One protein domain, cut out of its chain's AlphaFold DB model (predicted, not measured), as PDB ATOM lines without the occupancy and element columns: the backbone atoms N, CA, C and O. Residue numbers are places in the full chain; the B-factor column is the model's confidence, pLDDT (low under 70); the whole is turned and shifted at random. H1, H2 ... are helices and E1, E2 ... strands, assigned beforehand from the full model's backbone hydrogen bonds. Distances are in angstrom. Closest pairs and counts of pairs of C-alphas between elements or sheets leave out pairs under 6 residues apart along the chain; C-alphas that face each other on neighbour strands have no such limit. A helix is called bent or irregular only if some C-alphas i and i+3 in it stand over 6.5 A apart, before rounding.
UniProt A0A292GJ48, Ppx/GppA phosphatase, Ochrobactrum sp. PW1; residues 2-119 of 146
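What this domain is: This is residues 2 to 119 of the 146 residues of the protein "Ppx/GppA phosphatase" of Ochrobactrum sp. PW1 (UniProt A0A292GJ48). A small sheet of three short strands, E1, E3 and E2, is covered on one face by H3 and H5; the long helix H8 runs beside H5, and H1 packs on H8. Along the longest axis, the short helices H6 and H7 sit together at one end and H2 at the other. The printed part has 118 residues, with eight named helices and three named strands in the order H1 H2 E1 H3 H4 E2 H5 H6 H7 H8 E3; the sheet is mixed, and the class is mostly helix. It is compact, with a radius of gyration of the C-alphas of 14.5 A and spans of 42 by 30 by 27 A.

Where its parts are: The strands are E1, residues 29 to 31, E2, residues 58 to 60, and E3, residues 111 to 114, which ends at C-alpha 114 at (-16.032, -39.002, 21.825). H3 is residues 34 to 43, 14.0 A long, and H5 is residues 61 to 72, 16.9 A. H8, residues 93 to 106, is 20.2 A long and begins at C-alpha 93 at (-17.609, -52.826, 29.337). H1, residues 2 to 10, is 12.1 A long and begins at C-alpha 2 at (-17.609, -47.034, 41.130). The shorter helices are H2, residues 19 to 23, H4, residues 51 to 54, H6, residues 76 to 81, and H7, residues 87 to 90. H2 is irregular, but only just: C-alphas 19 and 22 are 6.54 A apart.

How they stand to each other: E3 is the inner strand, parallel to E1, with N 31 and O 113 2.8 A apart, and antiparallel to E2, with N 59 and O 112 2.8 A apart. H3 and H5 are on one face of the sheet of E1, E3 and E2, an arrangement in two layers, one of helices and one of strands. H3 lies over E3 at a height over the sheet of 8.5 A, across the strands at 70 degrees on the local plane. H5 touches H3 with residues 63 to 68 alone, about perpendicular at 85 degrees; the closest C-alphas, of Leu 39 and Met 67, are 6.1 A apart. H8 touches H5 at a shallow tilt of 31 degrees, opposite ways, closest at the C-alphas of Thr 68 and Cys 97, 6.2 A. With residues 93 to 97 alone, H8 only just touches H3, with 3 pairs of C-alphas within 8 A, the closest those of Thr 35 and Gly 96, 5.6 A. H1 touches H8 at a steep tilt of 46 degrees, the same way; the closest C-alphas, of Val 2 and Ala 98, are 4.8 A apart. H4 only just touches H3, with 3 pairs of C-alphas within 8 A, the closest those of Ala 40 and Val 54, 6.1 A. H6 touches H7, closest at the C-alphas of Val 80 and Ala 87, 4.6 A. H2 touches no helix. Every O i to N i+4 pair is within hydrogen-bond range in H1, H3, H5, H6 and H8; H2 has 0 of 1, and 1 of 2 O i to N i+3 pairs, while H4 and H7 are too short for an O i to N i+4 pair.

The domain as a whole: The two C-alphas farthest apart, of Asn 20 and Asp 77, are 43.3 A apart. The printed part has no cut and no long link. The mean pLDDT of the printed part is 94.3, and no printed residue is under 70.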
ATOM      1  N   VAL A   2     -17.769 -48.503  41.226       93.69
ATOM      2  CA  VAL A   2     -17.609 -47.034  41.130       93.69
ATOM      3  C   VAL A   2     -16.978 -46.448  42.397       93.69
ATOM      4  O   VAL A   2     -16.013 -45.712  42.286       93.69
ATOM      5  N   SER A   3     -17.457 -46.838  43.587       94.44
ATOM      6  CA  SER A   3     -16.867 -46.435  44.876       94.44
ATOM      7  C   SER A   3     -15.370 -46.734  44.960       94.44
ATOM      8  O   SER A   3     -14.585 -45.841  45.231       94.44
ATOM      9  N   HIS A   4     -14.974 -47.961  44.622       95.19
ATOM     10  CA  HIS A   4     -13.575 -48.377  44.618       95.19
ATOM     11  C   HIS A   4     -12.703 -47.509  43.696       95.19
ATOM     12  O   HIS A   4     -11.621 -47.092  44.092       95.19
ATOM     13  N   VAL A   5     -13.175 -47.184  42.487       95.69
ATOM     14  CA  VAL A   5     -12.433 -46.287  41.584       95.69
ATOM     15  C   VAL A   5     -12.403 -44.859  42.129       95.69
ATOM     16  O   VAL A   5     -11.369 -44.201  42.052       95.69
ATOM     17  N   THR A   6     -13.500 -44.380  42.718       94.25
ATOM     18  CA  THR A   6     -13.535 -43.074  43.387       94.25
ATOM     19  C   THR A   6     -12.494 -42.991  44.506       94.25
ATOM     20  O   THR A   6     -11.823 -41.967  44.613       94.25
ATOM     21  N   ASP A   7     -12.304 -44.055  45.289       94.50
ATOM     22  CA  ASP A   7     -11.297 -44.101  46.355       94.50
ATOM     23  C   ASP A   7      -9.869 -44.031  45.790       94.50
ATOM     24  O   ASP A   7      -9.027 -43.306  46.322       94.50
ATOM     25  N   LEU A   8      -9.604 -44.715  44.670       94.50
ATOM     26  CA  LEU A   8      -8.325 -44.610  43.957       94.50
ATOM     27  C   LEU A   8      -8.083 -43.182  43.444       94.50
ATOM     28  O   LEU A   8      -6.998 -42.630  43.619       94.50
ATOM     29  N   LEU A   9      -9.105 -42.551  42.858       93.12
ATOM     30  CA  LEU A   9      -9.022 -41.165  42.389       93.12
ATOM     31  C   LEU A   9      -8.885 -40.163  43.544       93.12
ATOM     32  O   LEU A   9      -8.274 -39.109  43.374       93.12
ATOM     33  N   ALA A  10      -9.419 -40.467  44.729       91.44
ATOM     34  CA  ALA A  10      -9.259 -39.623  45.910       91.44
ATOM     35  C   ALA A  10      -7.799 -39.562  46.387       91.44
ATOM     36  O   ALA A  10      -7.384 -38.534  46.920       91.44
ATOM     37  N   GLN A  11      -7.024 -40.626  46.152       92.44
ATOM     38  CA  GLN A  11      -5.595 -40.711  46.473       92.44
ATOM     39  C   GLN A  11      -4.694 -40.082  45.399       92.44
ATOM     40  O   GLN A  11      -3.495 -39.912  45.621       92.44
ATOM     41  N   PHE A  12      -5.244 -39.708  44.239       91.44
ATOM     42  CA  PHE A  12      -4.486 -39.038  43.190       91.44
ATOM     43  C   PHE A  12      -4.115 -37.612  43.629       91.44
ATOM     44  O   PHE A  12      -4.973 -36.730  43.717       91.44
ATOM     45  N   ALA A  13      -2.826 -37.389  43.905       87.75
ATOM     46  CA  ALA A  13      -2.311 -36.150  44.492       87.75
ATOM     47  C   ALA A  13      -2.686 -34.894  43.687       87.75
ATOM     48  O   ALA A  13      -3.019 -33.856  44.255       87.75
ATOM     49  N   GLU A  14      -2.710 -35.003  42.358       87.38
ATOM     50  CA  GLU A  14      -3.008 -33.890  41.457       87.38
ATOM     51  C   GLU A  14      -4.497 -33.761  41.118       87.38
ATOM     52  O   GLU A  14      -4.860 -32.979  40.245       87.38
ATOM     53  N   ARG A  15      -5.410 -34.464  41.803       86.19
ATOM     54  CA  ARG A  15      -6.845 -34.427  41.447       86.19
ATOM     55  C   ARG A  15      -7.453 -33.017  41.436       86.19
ATOM     56  O   ARG A  15      -8.420 -32.770  40.719       86.19
ATOM     57  N   GLN A  16      -6.878 -32.100  42.218       86.31
ATOM     58  CA  GLN A  16      -7.302 -30.702  42.329       86.31
ATOM     59  C   GLN A  16      -6.522 -29.741  41.417       86.31
ATOM     60  O   GLN A  16      -6.811 -28.548  41.437       86.31
ATOM     61  N   CYS A  17      -5.568 -30.212  40.603       89.00
ATOM     62  CA  CYS A  17      -4.719 -29.343  39.774       89.00
ATOM     63  C   CYS A  17      -5.519 -28.503  38.766       89.00
ATOM     64  O   CYS A  17      -5.111 -27.399  38.412       89.00
ATOM     65  N   LEU A  18      -6.692 -28.993  38.352       87.31
ATOM     66  CA  LEU A  18      -7.606 -28.278  37.463       87.31
ATOM     67  C   LEU A  18      -8.373 -27.147  38.175       87.31
ATOM     68  O   LEU A  18      -8.888 -26.254  37.504       87.31
ATOM     69  N   GLY A  19      -8.431 -27.146  39.512       87.75
ATOM     70  CA  GLY A  19      -9.037 -26.090  40.325       87.75
ATOM     71  C   GLY A  19     -10.412 -25.646  39.816       87.75
ATOM     72  O   GLY A  19     -11.292 -26.466  39.568       87.75
ATOM     73  N   ASN A  20     -10.572 -24.338  39.605       88.81
ATOM     74  CA  ASN A  20     -11.824 -23.731  39.138       88.81
ATOM     75  C   ASN A  20     -12.142 -23.997  37.657       88.81
ATOM     76  O   ASN A  20     -13.237 -23.653  37.212       88.81
ATOM     77  N   LEU A  21     -11.227 -24.590  36.876       90.00
ATOM     78  CA  LEU A  21     -11.508 -24.904  35.471       90.00
ATOM     79  C   LEU A  21     -12.684 -25.872  35.358       90.00
ATOM     80  O   LEU A  21     -13.494 -25.710  34.456       90.00
ATOM     81  N   THR A  22     -12.820 -26.813  36.294       89.56
ATOM     82  CA  THR A  22     -13.897 -27.818  36.304       89.56
ATOM     83  C   THR A  22     -15.281 -27.219  36.548       89.56
ATOM     84  O   THR A  22     -16.277 -27.815  36.161       89.56
ATOM     85  N   ALA A  23     -15.358 -26.029  37.153       87.62
ATOM     86  CA  ALA A  23     -16.611 -25.308  37.376       87.62
ATOM     87  C   ALA A  23     -17.069 -24.508  36.141       87.62
ATOM     88  O   ALA A  23     -18.165 -23.949  36.132       87.62
ATOM     89  N   SER A  24     -16.233 -24.413  35.103       91.19
ATOM     90  CA  SER A  24     -16.567 -23.691  33.879       91.19
ATOM     91  C   SER A  24     -17.526 -24.505  33.004       91.19
ATOM     92  O   SER A  24     -17.241 -25.669  32.723       91.19
ATOM     93  N   PRO A  25     -18.574 -23.896  32.417       87.62
ATOM     94  CA  PRO A  25     -19.426 -24.577  31.435       87.62
ATOM     95  C   PRO A  25     -18.677 -24.931  30.137       87.62
ATOM     96  O   PRO A  25     -19.181 -25.672  29.298       87.62
ATOM     97  N   ARG A  26     -17.460 -24.396  29.950       90.69
ATOM     98  CA  ARG A  26     -16.568 -24.723  28.824       90.69
ATOM     99  C   ARG A  26     -15.597 -25.862  29.142       90.69
ATOM    100  O   ARG A  26     -14.742 -26.177  28.319       90.69
ATOM    101  N   PHE A  27     -15.680 -26.437  30.340       94.50
ATOM    102  CA  PHE A  27     -14.915 -27.619  30.694       94.50
ATOM    103  C   PHE A  27     -15.587 -28.854  30.112       94.50
ATOM    104  O   PHE A  27     -16.751 -29.151  30.395       94.50
ATOM    105  N   HIS A  28     -14.845 -29.572  29.279       95.38
ATOM    106  CA  HIS A  28     -15.329 -30.732  28.547       95.38
ATOM    107  C   HIS A  28     -14.392 -31.908  28.758       95.38
ATOM    108  O   HIS A  28     -13.171 -31.747  28.770       95.38
ATOM    109  N   LEU A  29     -14.974 -33.095  28.893       96.19
ATOM    110  CA  LEU A  29     -14.207 -34.332  28.891       96.19
ATOM    111  C   LEU A  29     -14.033 -34.812  27.446       96.19
ATOM    112  O   LEU A  29     -14.954 -34.707  26.639       96.19
ATOM    113  N   LEU A  30     -12.863 -35.364  27.131       96.25
ATOM    114  CA  LEU A  30     -12.585 -36.064  25.878       96.25
ATOM    115  C   LEU A  30     -12.335 -37.539  26.201       96.25
ATOM    116  O   LEU A  30     -11.395 -37.861  26.927       96.25
ATOM    117  N   GLY A  31     -13.158 -38.432  25.664       95.44
ATOM    118  CA  GLY A  31     -13.019 -39.872  25.849       95.44
ATOM    119  C   GLY A  31     -12.573 -40.560  24.566       95.44
ATOM    120  O   GLY A  31     -13.312 -40.563  23.587       95.44
ATOM    121  N   THR A  32     -11.386 -41.171  24.582       92.62
ATOM    122  CA  THR A  32     -10.777 -41.817  23.401       92.62
ATOM    123  C   THR A  32     -10.825 -43.353  23.414       92.62
ATOM    124  O   THR A  32     -10.275 -44.023  22.543       92.62
ATOM    125  N   SER A  33     -11.413 -43.934  24.464       87.19
ATOM    126  CA  SER A  33     -11.325 -45.366  24.770       87.19
ATOM    127  C   SER A  33     -12.522 -46.159  24.252       87.19
ATOM    128  O   SER A  33     -13.629 -45.632  24.133       87.19
ATOM    129  N   GLY A  34     -12.306 -47.465  24.054       93.44
ATOM    130  CA  GLY A  34     -13.313 -48.427  23.610       93.44
ATOM    131  C   GLY A  34     -14.613 -48.383  24.414       93.44
ATOM    132  O   GLY A  34     -15.680 -48.551  23.836       93.44
ATOM    133  N   THR A  35     -14.566 -48.114  25.722       95.19
ATOM    134  CA  THR A  35     -15.780 -47.940  26.540       95.19
ATOM    135  C   THR A  35     -16.620 -46.761  26.056       95.19
ATOM    136  O   THR A  35     -17.822 -46.898  25.848       95.19
ATOM    137  N   VAL A  36     -15.987 -45.604  25.853       96.19
ATOM    138  CA  VAL A  36     -16.680 -44.372  25.460       96.19
ATOM    139  C   VAL A  36     -17.236 -44.514  24.046       96.19
ATOM    140  O   VAL A  36     -18.395 -44.186  23.810       96.19
ATOM    141  N   THR A  37     -16.458 -45.083  23.123       96.12
ATOM    142  CA  THR A  37     -16.921 -45.321  21.750       96.12
ATOM    143  C   THR A  37     -18.015 -46.392  21.670       96.12
ATOM    144  O   THR A  37     -18.895 -46.317  20.814       96.12
ATOM    145  N   THR A  38     -18.033 -47.351  22.601       95.75
ATOM    146  CA  THR A  38     -19.122 -48.332  22.738       95.75
ATOM    147  C   THR A  38     -20.410 -47.675  23.223       95.75
ATOM    148  O   THR A  38     -21.459 -47.877  22.614       95.75
ATOM    149  N   LEU A  39     -20.340 -46.855  24.280       96.69
ATOM    150  CA  LEU A  39     -21.491 -46.094  24.776       96.69
ATOM    151  C   LEU A  39     -22.067 -45.191  23.680       96.69
ATOM    152  O   LEU A  39     -23.282 -45.150  23.505       96.69
ATOM    153  N   ALA A  40     -21.201 -44.550  22.896       97.44
ATOM    154  CA  ALA A  40     -21.579 -43.753  21.734       97.44
ATOM    155  C   ALA A  40     -22.309 -44.578  20.661       97.44
ATOM    156  O   ALA A  40     -23.374 -44.183  20.188       97.44
ATOM    157  N   GLY A  41     -21.783 -45.754  20.306       96.75
ATOM    158  CA  GLY A  41     -22.426 -46.648  19.341       96.75
ATOM    159  C   GLY A  41     -23.810 -47.130  19.793       96.75
ATOM    160  O   GLY A  41     -24.746 -47.159  18.993       96.75
ATOM    161  N   ILE A  42     -23.965 -47.437  21.085       95.75
ATOM    162  CA  ILE A  42     -25.254 -47.833  21.674       95.75
ATOM    163  C   ILE A  42     -26.226 -46.648  21.714       95.75
ATOM    164  O   ILE A  42     -27.396 -46.815  21.366       95.75
ATOM    165  N   HIS A  43     -25.747 -45.461  22.097       96.88
ATOM    166  CA  HIS A  43     -26.536 -44.228  22.114       96.88
ATOM    167  C   HIS A  43     -27.082 -43.887  20.722       96.88
ATOM    168  O   HIS A  43     -28.252 -43.545  20.578       96.88
ATOM    169  N   LEU A  44     -26.265 -44.070  19.683       96.88
ATOM    170  CA  LEU A  44     -26.654 -43.881  18.285       96.88
ATOM    171  C   LEU A  44     -27.531 -45.009  17.713       96.88
ATOM    172  O   LEU A  44     -27.974 -44.894  16.567       96.88
ATOM    173  N   GLY A  45     -27.744 -46.096  18.463       95.56
ATOM    174  CA  GLY A  45     -28.513 -47.258  18.015       95.56
ATOM    175  C   GLY A  45     -27.912 -47.943  16.788       95.56
ATOM    176  O   GLY A  45     -28.650 -48.350  15.895       95.56
ATOM    177  N   LEU A  46     -26.580 -48.016  16.690       96.44
ATOM    178  CA  LEU A  46     -25.931 -48.549  15.495       96.44
ATOM    179  C   LEU A  46     -26.106 -50.071  15.370       96.44
ATOM    180  O   LEU A  46     -25.752 -50.822  16.277       96.44
ATOM    181  N   GLU A  47     -26.539 -50.528  14.193       93.75
ATOM    182  CA  GLU A  47     -26.595 -51.957  13.830       93.75
ATOM    183  C   GLU A  47     -25.203 -52.573  13.610       93.75
ATOM    184  O   GLU A  47     -25.032 -53.790  13.615       93.75
ATOM    185  N   ARG A  48     -24.188 -51.729  13.420       93.88
ATOM    186  CA  ARG A  48     -22.770 -52.092  13.372       93.88
ATOM    187  C   ARG A  48     -21.939 -50.879  13.772       93.88
ATOM    188  O   ARG A  48     -22.310 -49.753  13.448       93.88
ATOM    189  N   TYR A  49     -20.773 -51.103  14.373       94.81
ATOM    190  CA  TYR A  49     -19.853 -50.008  14.670       94.81
ATOM    191  C   TYR A  49     -19.476 -49.204  13.408       94.81
ATOM    192  O   TYR A  49     -18.965 -49.756  12.427       94.81
ATOM    193  N   ASP A  50     -19.712 -47.891  13.447       95.50
ATOM    194  CA  ASP A  50     -19.321 -46.943  12.402       95.50
ATOM    195  C   ASP A  50     -18.550 -45.770  13.012       95.50
ATOM    196  O   ASP A  50     -19.123 -44.807  13.528       95.50
ATOM    197  N   ARG A  51     -17.221 -45.836  12.884       94.88
ATOM    198  CA  ARG A  51     -16.296 -44.792  13.335       94.88
ATOM    199  C   ARG A  51     -16.676 -43.400  12.834       94.88
ATOM    200  O   ARG A  51     -16.476 -42.438  13.561       94.88
ATOM    201  N   ARG A  52     -17.205 -43.262  11.614       96.19
ATOM    202  CA  ARG A  52     -17.505 -41.941  11.024       96.19
ATOM    203  C   ARG A  52     -18.636 -41.225  11.753       96.19
ATOM    204  O   ARG A  52     -18.714 -40.004  11.688       96.19
ATOM    205  N   ARG A  53     -19.512 -41.988  12.408       97.12
ATOM    206  CA  ARG A  53     -20.617 -41.464  13.215       97.12
ATOM    207  C   ARG A  53     -20.226 -41.259  14.676       97.12
ATOM    208  O   ARG A  53     -20.813 -40.411  15.334       97.12
ATOM    209  N   VAL A  54     -19.275 -42.053  15.166       97.50
ATOM    210  CA  VAL A  54     -18.834 -42.051  16.567       97.50
ATOM    211  C   VAL A  54     -17.753 -41.000  16.832       97.50
ATOM    212  O   VAL A  54     -17.829 -40.270  17.817       97.50
ATOM    213  N   ASP A  55     -16.743 -40.914  15.965       97.12
ATOM    214  CA  ASP A  55     -15.611 -40.000  16.133       97.12
ATOM    215  C   ASP A  55     -16.059 -38.537  16.020       97.12
ATOM    216  O   ASP A  55     -16.635 -38.122  15.015       97.12
ATOM    217  N   GLY A  56     -15.779 -37.749  17.055       96.50
ATOM    218  CA  GLY A  56     -16.151 -36.341  17.148       96.50
ATOM    219  C   GLY A  56     -17.575 -36.081  17.646       96.50
ATOM    220  O   GLY A  56     -17.980 -34.917  17.690       96.50
ATOM    221  N   MET A  57     -18.343 -37.110  18.026       97.06
ATOM    222  CA  MET A  57     -19.689 -36.889  18.554       97.06
ATOM    223  C   MET A  57     -19.654 -36.353  19.987       97.06
ATOM    224  O   MET A  57     -18.826 -36.754  20.805       97.06
ATOM    225  N   TRP A  58     -20.610 -35.488  20.307       97.56
ATOM    226  CA  TRP A  58     -20.864 -35.056  21.676       97.56
ATOM    227  C   TRP A  58     -21.923 -35.947  22.322       97.56
ATOM    228  O   TRP A  58     -22.938 -36.243  21.699       97.56
ATOM    229  N   MET A  59     -21.705 -36.310  23.582       97.25
ATOM    230  CA  MET A  59     -22.702 -36.930  24.449       97.25
ATOM    231  C   MET A  59     -22.938 -36.037  25.664       97.25
ATOM    232  O   MET A  59     -21.981 -35.540  26.269       97.25
ATOM    233  N   GLY A  60     -24.201 -35.829  26.026       96.81
ATOM    234  CA  GLY A  60     -24.552 -35.164  27.269       96.81
ATOM    235  C   GLY A  60     -24.216 -36.034  28.476       96.81
ATOM    236  O   GLY A  60     -24.151 -37.264  28.395       96.81
ATOM    237  N   ALA A  61     -24.028 -35.399  29.629       94.25
ATOM    238  CA  ALA A  61     -23.837 -36.114  30.884       94.25
ATOM    239  C   ALA A  61     -24.981 -37.115  31.159       94.25
ATOM    240  O   ALA A  61     -24.722 -38.247  31.574       94.25
ATOM    241  N   GLU A  62     -26.229 -36.731  30.895       96.19
ATOM    242  CA  GLU A  62     -27.371 -37.623  31.102       96.19
ATOM    243  C   GLU A  62     -27.372 -38.799  30.118       96.19
ATOM    244  O   GLU A  62     -27.623 -39.927  30.529       96.19
ATOM    245  N   ASP A  63     -26.981 -38.581  28.858       96.75
ATOM    246  CA  ASP A  63     -26.884 -39.651  27.856       96.75
ATOM    247  C   ASP A  63     -25.894 -40.736  28.293       96.75
ATOM    248  O   ASP A  63     -26.178 -41.930  28.196       96.75
ATOM    249  N   VAL A  64     -24.733 -40.328  28.817       96.06
ATOM    250  CA  VAL A  64     -23.725 -41.268  29.331       96.06
ATOM    251  C   VAL A  64     -24.299 -42.071  30.500       96.06
ATOM    252  O   VAL A  64     -24.185 -43.295  30.510       96.06
ATOM    253  N   THR A  65     -24.961 -41.404  31.449       95.69
ATOM    254  CA  THR A  65     -25.604 -42.063  32.597       95.69
ATOM    255  C   THR A  65     -26.688 -43.047  32.144       95.69
ATOM    256  O   THR A  65     -26.729 -44.189  32.607       95.69
ATOM    257  N   GLN A  66     -27.530 -42.646  31.190       97.06
ATOM    258  CA  GLN A  66     -28.578 -43.485  30.619       97.06
ATOM    259  C   GLN A  66     -27.993 -44.728  29.935       97.06
ATOM    260  O   GLN A  66     -28.503 -45.832  30.134       97.06
ATOM    261  N   MET A  67     -26.921 -44.575  29.152       96.25
ATOM    262  CA  MET A  67     -26.284 -45.705  28.471       96.25
ATOM    263  C   MET A  67     -25.610 -46.666  29.451       96.25
ATOM    264  O   MET A  67     -25.747 -47.880  29.286       96.25
ATOM    265  N   THR A  68     -24.965 -46.156  30.504       95.19
ATOM    266  CA  THR A  68     -24.437 -47.001  31.584       95.19
ATOM    267  C   THR A  68     -25.557 -47.797  32.258       95.19
ATOM    268  O   THR A  68     -25.441 -49.013  32.411       95.19
ATOM    269  N   ASN A  69     -26.680 -47.154  32.598       95.56
ATOM    270  CA  ASN A  69     -27.830 -47.828  33.212       95.56
ATOM    271  C   ASN A  69     -28.454 -48.879  32.284       95.56
ATOM    272  O   ASN A  69     -28.809 -49.972  32.727       95.56
ATOM    273  N   ARG A  70     -28.543 -48.583  30.983       95.38
ATOM    274  CA  ARG A  70     -29.026 -49.534  29.976       95.38
ATOM    275  C   ARG A  70     -28.124 -50.764  29.891       95.38
ATOM    276  O   ARG A  70     -28.635 -51.878  29.896       95.38
ATOM    277  N   LEU A  71     -26.805 -50.577  29.883       95.00
ATOM    278  CA  LEU A  71     -25.846 -51.684  29.902       95.00
ATOM    279  C   LEU A  71     -25.954 -52.533  31.172       95.00
ATOM    280  O   LEU A  71     -25.862 -53.753  31.093       95.00
ATOM    281  N   LEU A  72     -26.168 -51.903  32.331       94.94
ATOM    282  CA  LEU A  72     -26.369 -52.605  33.603       94.94
ATOM    283  C   LEU A  72     -27.656 -53.439  33.628       94.94
ATOM    284  O   LEU A  72     -27.719 -54.427  34.352       94.94
ATOM    285  N   SER A  73     -28.666 -53.059  32.839       95.94
ATOM    286  CA  SER A  73     -29.914 -53.822  32.708       95.94
ATOM    287  C   SER A  73     -29.792 -55.065  31.819       95.94
ATOM    288  O   SER A  73     -30.701 -55.890  31.798       95.94
ATOM    289  N   TRP A  74     -28.692 -55.197  31.069       96.88
ATOM    290  CA  TRP A  74     -28.460 -56.318  30.166       96.88
ATOM    291  C   TRP A  74     -27.701 -57.449  30.860       96.88
ATOM    292  O   TRP A  74     -26.678 -57.243  31.529       96.88
ATOM    293  N   ASP A  75     -28.158 -58.674  30.625       96.88
ATOM    294  CA  ASP A  75     -27.368 -59.860  30.926       96.88
ATOM    295  C   ASP A  75     -26.133 -59.946  30.007       96.88
ATOM    296  O   ASP A  75     -25.840 -59.054  29.199       96.88
ATOM    297  N   PHE A  76     -25.324 -60.981  30.218       96.44
ATOM    298  CA  PHE A  76     -24.109 -61.180  29.440       96.44
ATOM    299  C   PHE A  76     -24.426 -61.434  27.961       96.44
ATOM    300  O   PHE A  76     -23.860 -60.762  27.102       96.44
ATOM    301  N   ASP A  77     -25.379 -62.318  27.659       97.56
ATOM    302  CA  ASP A  77     -25.717 -62.700  26.284       97.56
ATOM    303  C   ASP A  77     -26.263 -61.518  25.471       97.56
ATOM    304  O   ASP A  77     -25.862 -61.314  24.324       97.56
ATOM    305  N   ALA A  78     -27.097 -60.664  26.074       96.75
ATOM    306  CA  ALA A  78     -27.575 -59.436  25.445       96.75
ATOM    307  C   ALA A  78     -26.433 -58.446  25.160       96.75
ATOM    308  O   ALA A  78     -26.437 -57.771  24.125       96.75
ATOM    309  N   ARG A  79     -25.426 -58.368  26.042       97.12
ATOM    310  CA  ARG A  79     -24.218 -57.565  25.796       97.12
ATOM    311  C   ARG A  79     -23.378 -58.145  24.662       97.12
ATOM    312  O   ARG A  79     -22.956 -57.384  23.796       97.12
ATOM    313  N   VAL A  80     -23.174 -59.461  24.630       97.06
ATOM    314  CA  VAL A  80     -22.453 -60.147  23.544       97.06
ATOM    315  C   VAL A  80     -23.145 -59.922  22.200       97.06
ATOM    316  O   VAL A  80     -22.476 -59.625  21.209       97.06
ATOM    317  N   ALA A  81     -24.477 -60.008  22.174       96.12
ATOM    318  CA  ALA A  81     -25.288 -59.825  20.975       96.12
ATOM    319  C   ALA A  81     -25.289 -58.379  20.449       96.12
ATOM    320  O   ALA A  81     -25.652 -58.149  19.294       96.12
ATOM    321  N   ASN A  82     -24.891 -57.392  21.259       95.75
ATOM    322  CA  ASN A  82     -24.848 -56.007  20.816       95.75
ATOM    323  C   ASN A  82     -23.691 -55.775  19.815       95.75
ATOM    324  O   ASN A  82     -22.523 -55.939  20.189       95.75
ATOM    325  N   PRO A  83     -23.966 -55.282  18.588       92.81
ATOM    326  CA  PRO A  83     -22.947 -55.096  17.547       92.81
ATOM    327  C   PRO A  83     -21.822 -54.113  17.899       92.81
ATOM    328  O   PRO A  83     -20.750 -54.153  17.298       92.81
ATOM    329  N   CYS A  84     -22.056 -53.206  18.852       94.81
ATOM    330  CA  CYS A  84     -21.062 -52.235  19.302       94.81
ATOM    331  C   CYS A  84     -20.201 -52.745  20.463       94.81
ATOM    332  O   CYS A  84     -19.202 -52.094  20.768       94.81
ATOM    333  N   ILE A  85     -20.543 -53.881  21.084       95.50
ATOM    334  CA  ILE A  85     -19.808 -54.479  22.211       95.50
ATOM    335  C   ILE A  85     -19.052 -55.722  21.729       95.50
ATOM    336  O   ILE A  85     -17.819 -55.688  21.656       95.50
ATOM    337  N   GLY A  86     -19.782 -56.768  21.329       92.75
ATOM    338  CA  GLY A  86     -19.233 -58.079  20.978       92.75
ATOM    339  C   GLY A  86     -18.716 -58.880  22.182       92.75
ATOM    340  O   GLY A  86     -18.594 -58.365  23.295       92.75
ATOM    341  N   ALA A  87     -18.387 -60.153  21.947       93.06
ATOM    342  CA  ALA A  87     -17.983 -61.098  22.993       93.06
ATOM    343  C   ALA A  87     -16.766 -60.625  23.805       93.06
ATOM    344  O   ALA A  87     -16.826 -60.580  25.030       93.06
ATOM    345  N   ASP A  88     -15.712 -60.164  23.126       92.81
ATOM    346  CA  ASP A  88     -14.434 -59.781  23.749       92.81
ATOM    347  C   ASP A  88     -14.554 -58.650  24.787       92.81
ATOM    348  O   ASP A  88     -13.671 -58.466  25.624       92.81
ATOM    349  N   ARG A  89     -15.626 -57.847  24.719       94.00
ATOM    350  CA  ARG A  89     -15.826 -56.673  25.584       94.00
ATOM    351  C   ARG A  89     -17.026 -56.788  26.518       94.00
ATOM    352  O   ARG A  89     -17.171 -55.924  27.381       94.00
ATOM    353  N   ALA A  90     -17.862 -57.817  26.385       94.44
ATOM    354  CA  ALA A  90     -19.107 -57.948  27.146       94.44
ATOM    355  C   ALA A  90     -18.886 -57.989  28.673       94.44
ATOM    356  O   ALA A  90     -19.664 -57.388  29.425       94.44
ATOM    357  N   ASP A  91     -17.788 -58.605  29.119       90.44
ATOM    358  CA  ASP A  91     -17.400 -58.657  30.535       90.44
ATOM    359  C   ASP A  91     -16.758 -57.358  31.036       90.44
ATOM    360  O   ASP A  91     -16.955 -56.945  32.180       90.44
ATOM    361  N   LEU A  92     -16.000 -56.677  30.175       94.00
ATOM    362  CA  LEU A  92     -15.168 -55.534  30.562       94.00
ATOM    363  C   LEU A  92     -15.897 -54.192  30.462       94.00
ATOM    364  O   LEU A  92     -15.526 -53.234  31.146       94.00
ATOM    365  N   VAL A  93     -16.933 -54.098  29.625       95.31
ATOM    366  CA  VAL A  93     -17.609 -52.826  29.337       95.31
ATOM    367  C   VAL A  93     -18.190 -52.185  30.601       95.31
ATOM    368  O   VAL A  93     -18.064 -50.975  30.779       95.31
ATOM    369  N   LEU A  94     -18.736 -52.980  31.530       94.94
ATOM    370  CA  LEU A  94     -19.281 -52.471  32.794       94.94
ATOM    371  C   LEU A  94     -18.188 -51.921  33.718       94.94
ATOM    372  O   LEU A  94     -18.382 -50.887  34.358       94.94
ATOM    373  N   ALA A  95     -17.017 -52.565  33.752       95.62
ATOM    374  CA  ALA A  95     -15.867 -52.062  34.494       95.62
ATOM    375  C   ALA A  95     -15.386 -50.720  33.928       95.62
ATOM    376  O   ALA A  95     -15.145 -49.772  34.677       95.62
ATOM    377  N   GLY A  96     -15.333 -50.618  32.598       96.19
ATOM    378  CA  GLY A  96     -15.046 -49.371  31.901       96.19
ATOM    379  C   GLY A  96     -16.050 -48.265  32.233       96.19
ATOM    380  O   GLY A  96     -15.638 -47.135  32.496       96.19
ATOM    381  N   CYS A  97     -17.349 -48.582  32.262       96.12
ATOM    382  CA  CYS A  97     -18.391 -47.621  32.634       96.12
ATOM    383  C   CYS A  97     -18.213 -47.142  34.078       96.12
ATOM    384  O   CYS A  97     -18.320 -45.949  34.343       96.12
ATOM    385  N   ALA A  98     -17.853 -48.040  35.001       95.81
ATOM    386  CA  ALA A  98     -17.604 -47.665  36.388       95.81
ATOM    387  C   ALA A  98     -16.418 -46.695  36.539       95.81
ATOM    388  O   ALA A  98     -16.483 -45.775  37.356       95.81
ATOM    389  N   ILE A  99     -15.357 -46.881  35.744       96.62
ATOM    390  CA  ILE A  99     -14.214 -45.959  35.701       96.62
ATOM    391  C   ILE A  99     -14.640 -44.606  35.131       96.62
ATOM    392  O   ILE A  99     -14.344 -43.570  35.726       96.62
ATOM    393  N   LEU A 100     -15.364 -44.609  34.008       96.50
ATOM    394  CA  LEU A 100     -15.868 -43.388  33.383       96.50
ATOM    395  C   LEU A 100     -16.761 -42.593  34.345       96.50
ATOM    396  O   LEU A 100     -16.574 -41.389  34.497       96.50
ATOM    397  N   ASP A 101     -17.687 -43.256  35.036       95.69
ATOM    398  CA  ASP A 101     -18.574 -42.605  36.000       95.69
ATOM    399  C   ASP A 101     -17.818 -42.046  37.207       95.69
ATOM    400  O   ASP A 101     -18.140 -40.955  37.677       95.69
ATOM    401  N   ALA A 102     -16.793 -42.745  37.702       96.06
ATOM    402  CA  ALA A 102     -15.945 -42.220  38.769       96.06
ATOM    403  C   ALA A 102     -15.186 -40.957  38.316       96.06
ATOM    404  O   ALA A 102     -15.206 -39.950  39.021       96.06
ATOM    405  N   ILE A 103     -14.603 -40.967  37.111       95.25
ATOM    406  CA  ILE A 103     -13.931 -39.797  36.516       95.25
ATOM    407  C   ILE A 103     -14.908 -38.621  36.387       95.25
ATOM    408  O   ILE A 103     -14.597 -37.516  36.823       95.25
ATOM    409  N   ARG A 104     -16.114 -38.858  35.855       94.69
ATOM    410  CA  ARG A 104     -17.152 -37.823  35.689       94.69
ATOM    411  C   ARG A 104     -17.625 -37.226  37.016       94.69
ATOM    412  O   ARG A 104     -18.013 -36.064  37.047       94.69
ATOM    413  N   LYS A 105     -17.596 -37.999  38.107       92.44
ATOM    414  CA  LYS A 105     -17.912 -37.502  39.457       92.44
ATOM    415  C   LYS A 105     -16.810 -36.610  40.024       92.44
ATOM    416  O   LYS A 105     -17.119 -35.661  40.736       92.44
ATOM    417  N   VAL A 106     -15.544 -36.913  39.731       92.62
ATOM    418  CA  VAL A 106     -14.395 -36.124  40.209       92.62
ATOM    419  C   VAL A 106     -14.219 -34.843  39.394       92.62
ATOM    420  O   VAL A 106     -13.938 -33.792  39.967       92.62
ATOM    421  N   TRP A 107     -14.434 -34.913  38.080       94.00
ATOM    422  CA  TRP A 107     -14.359 -33.772  37.169       94.00
ATOM    423  C   TRP A 107     -15.683 -33.615  36.410       94.00
ATOM    424  O   TRP A 107     -15.804 -34.091  35.276       94.00
ATOM    425  N   PRO A 108     -16.690 -32.971  37.031       92.06
ATOM    426  CA  PRO A 108     -17.994 -32.779  36.418       92.06
ATOM    427  C   PRO A 108     -17.887 -32.011  35.104       92.06
ATOM    428  O   PRO A 108     -17.206 -30.995  35.011       92.06
ATOM    429  N   SER A 109     -18.585 -32.499  34.085       94.88
ATOM    430  CA  SER A 109     -18.737 -31.818  32.806       94.88
ATOM    431  C   SER A 109     -20.100 -32.147  32.216       94.88
ATOM    432  O   SER A 109     -20.558 -33.288  32.292       94.88
ATOM    433  N   GLU A 110     -20.734 -31.151  31.601       94.56
ATOM    434  CA  GLU A 110     -22.023 -31.313  30.924       94.56
ATOM    435  C   GLU A 110     -21.914 -32.142  29.640       94.56
ATOM    436  O   GLU A 110     -22.907 -32.722  29.196       94.56
ATOM    437  N   LYS A 111     -20.719 -32.187  29.034       94.56
ATOM    438  CA  LYS A 111     -20.498 -32.786  27.717       94.56
ATOM    439  C   LYS A 111     -19.220 -33.617  27.666       94.56
ATOM    440  O   LYS A 111     -18.151 -33.189  28.103       94.56
ATOM    441  N   LEU A 112     -19.340 -34.785  27.047       97.12
ATOM    442  CA  LEU A 112     -18.248 -35.688  26.710       97.12
ATOM    443  C   LEU A 112     -18.079 -35.709  25.188       97.12
ATOM    444  O   LEU A 112     -19.011 -36.064  24.468       97.12
ATOM    445  N   LEU A 113     -16.900 -35.331  24.702       97.56
ATOM    446  CA  LEU A 113     -16.513 -35.515  23.307       97.56
ATOM    447  C   LEU A 113     -15.951 -36.924  23.132       97.56
ATOM    448  O   LEU A 113     -15.033 -37.331  23.848       97.56
ATOM    449  N   VAL A 114     -16.489 -37.660  22.172       97.88
ATOM    450  CA  VAL A 114     -16.032 -39.002  21.825       97.88
ATOM    451  C   VAL A 114     -14.973 -38.891  20.740       97.88
ATOM    452  O   VAL A 114     -15.182 -38.230  19.725       97.88
ATOM    453  N   ALA A 115     -13.839 -39.549  20.935       96.19
ATOM    454  CA  ALA A 115     -12.803 -39.671  19.921       96.19
ATOM    455  C   ALA A 115     -12.506 -41.151  19.682       96.19
ATOM    456  O   ALA A 115     -12.266 -41.912  20.609       96.19
ATOM    457  N   ASP A 116     -12.510 -41.571  18.425       93.75
ATOM    458  CA  ASP A 116     -12.072 -42.921  18.052       93.75
ATOM    459  C   ASP A 116     -10.582 -42.935  17.671       93.75
ATOM    460  O   ASP A 116      -9.945 -43.985  17.597       93.75
ATOM    461  N   ARG A 117     -10.001 -41.747  17.442       90.81
ATOM    462  CA  ARG A 117      -8.551 -41.560  17.336       90.81
ATOM    463  C   ARG A 117      -7.926 -41.613  18.725       90.81
ATOM    464  O   ARG A 117      -8.255 -40.800  19.586       90.81
ATOM    465  N   GLY A 118      -6.989 -42.534  18.918       89.19
ATOM    466  CA  GLY A 118      -6.333 -42.746  20.200       89.19
ATOM    467  C   GLY A 118      -4.818 -42.817  20.074       89.19
ATOM    468  O   GLY A 118      -4.187 -42.132  19.269       89.19
ATOM    469  N   LEU A 119      -4.224 -43.679  20.897       92.19
ATOM    470  CA  LEU A 119      -2.774 -43.828  21.006       92.19
ATOM    471  C   LEU A 119      -2.110 -44.198  19.673       92.19
ATOM    472  O   LEU A 119      -1.042 -43.679  19.360       92.19
TER     473      LEU A 119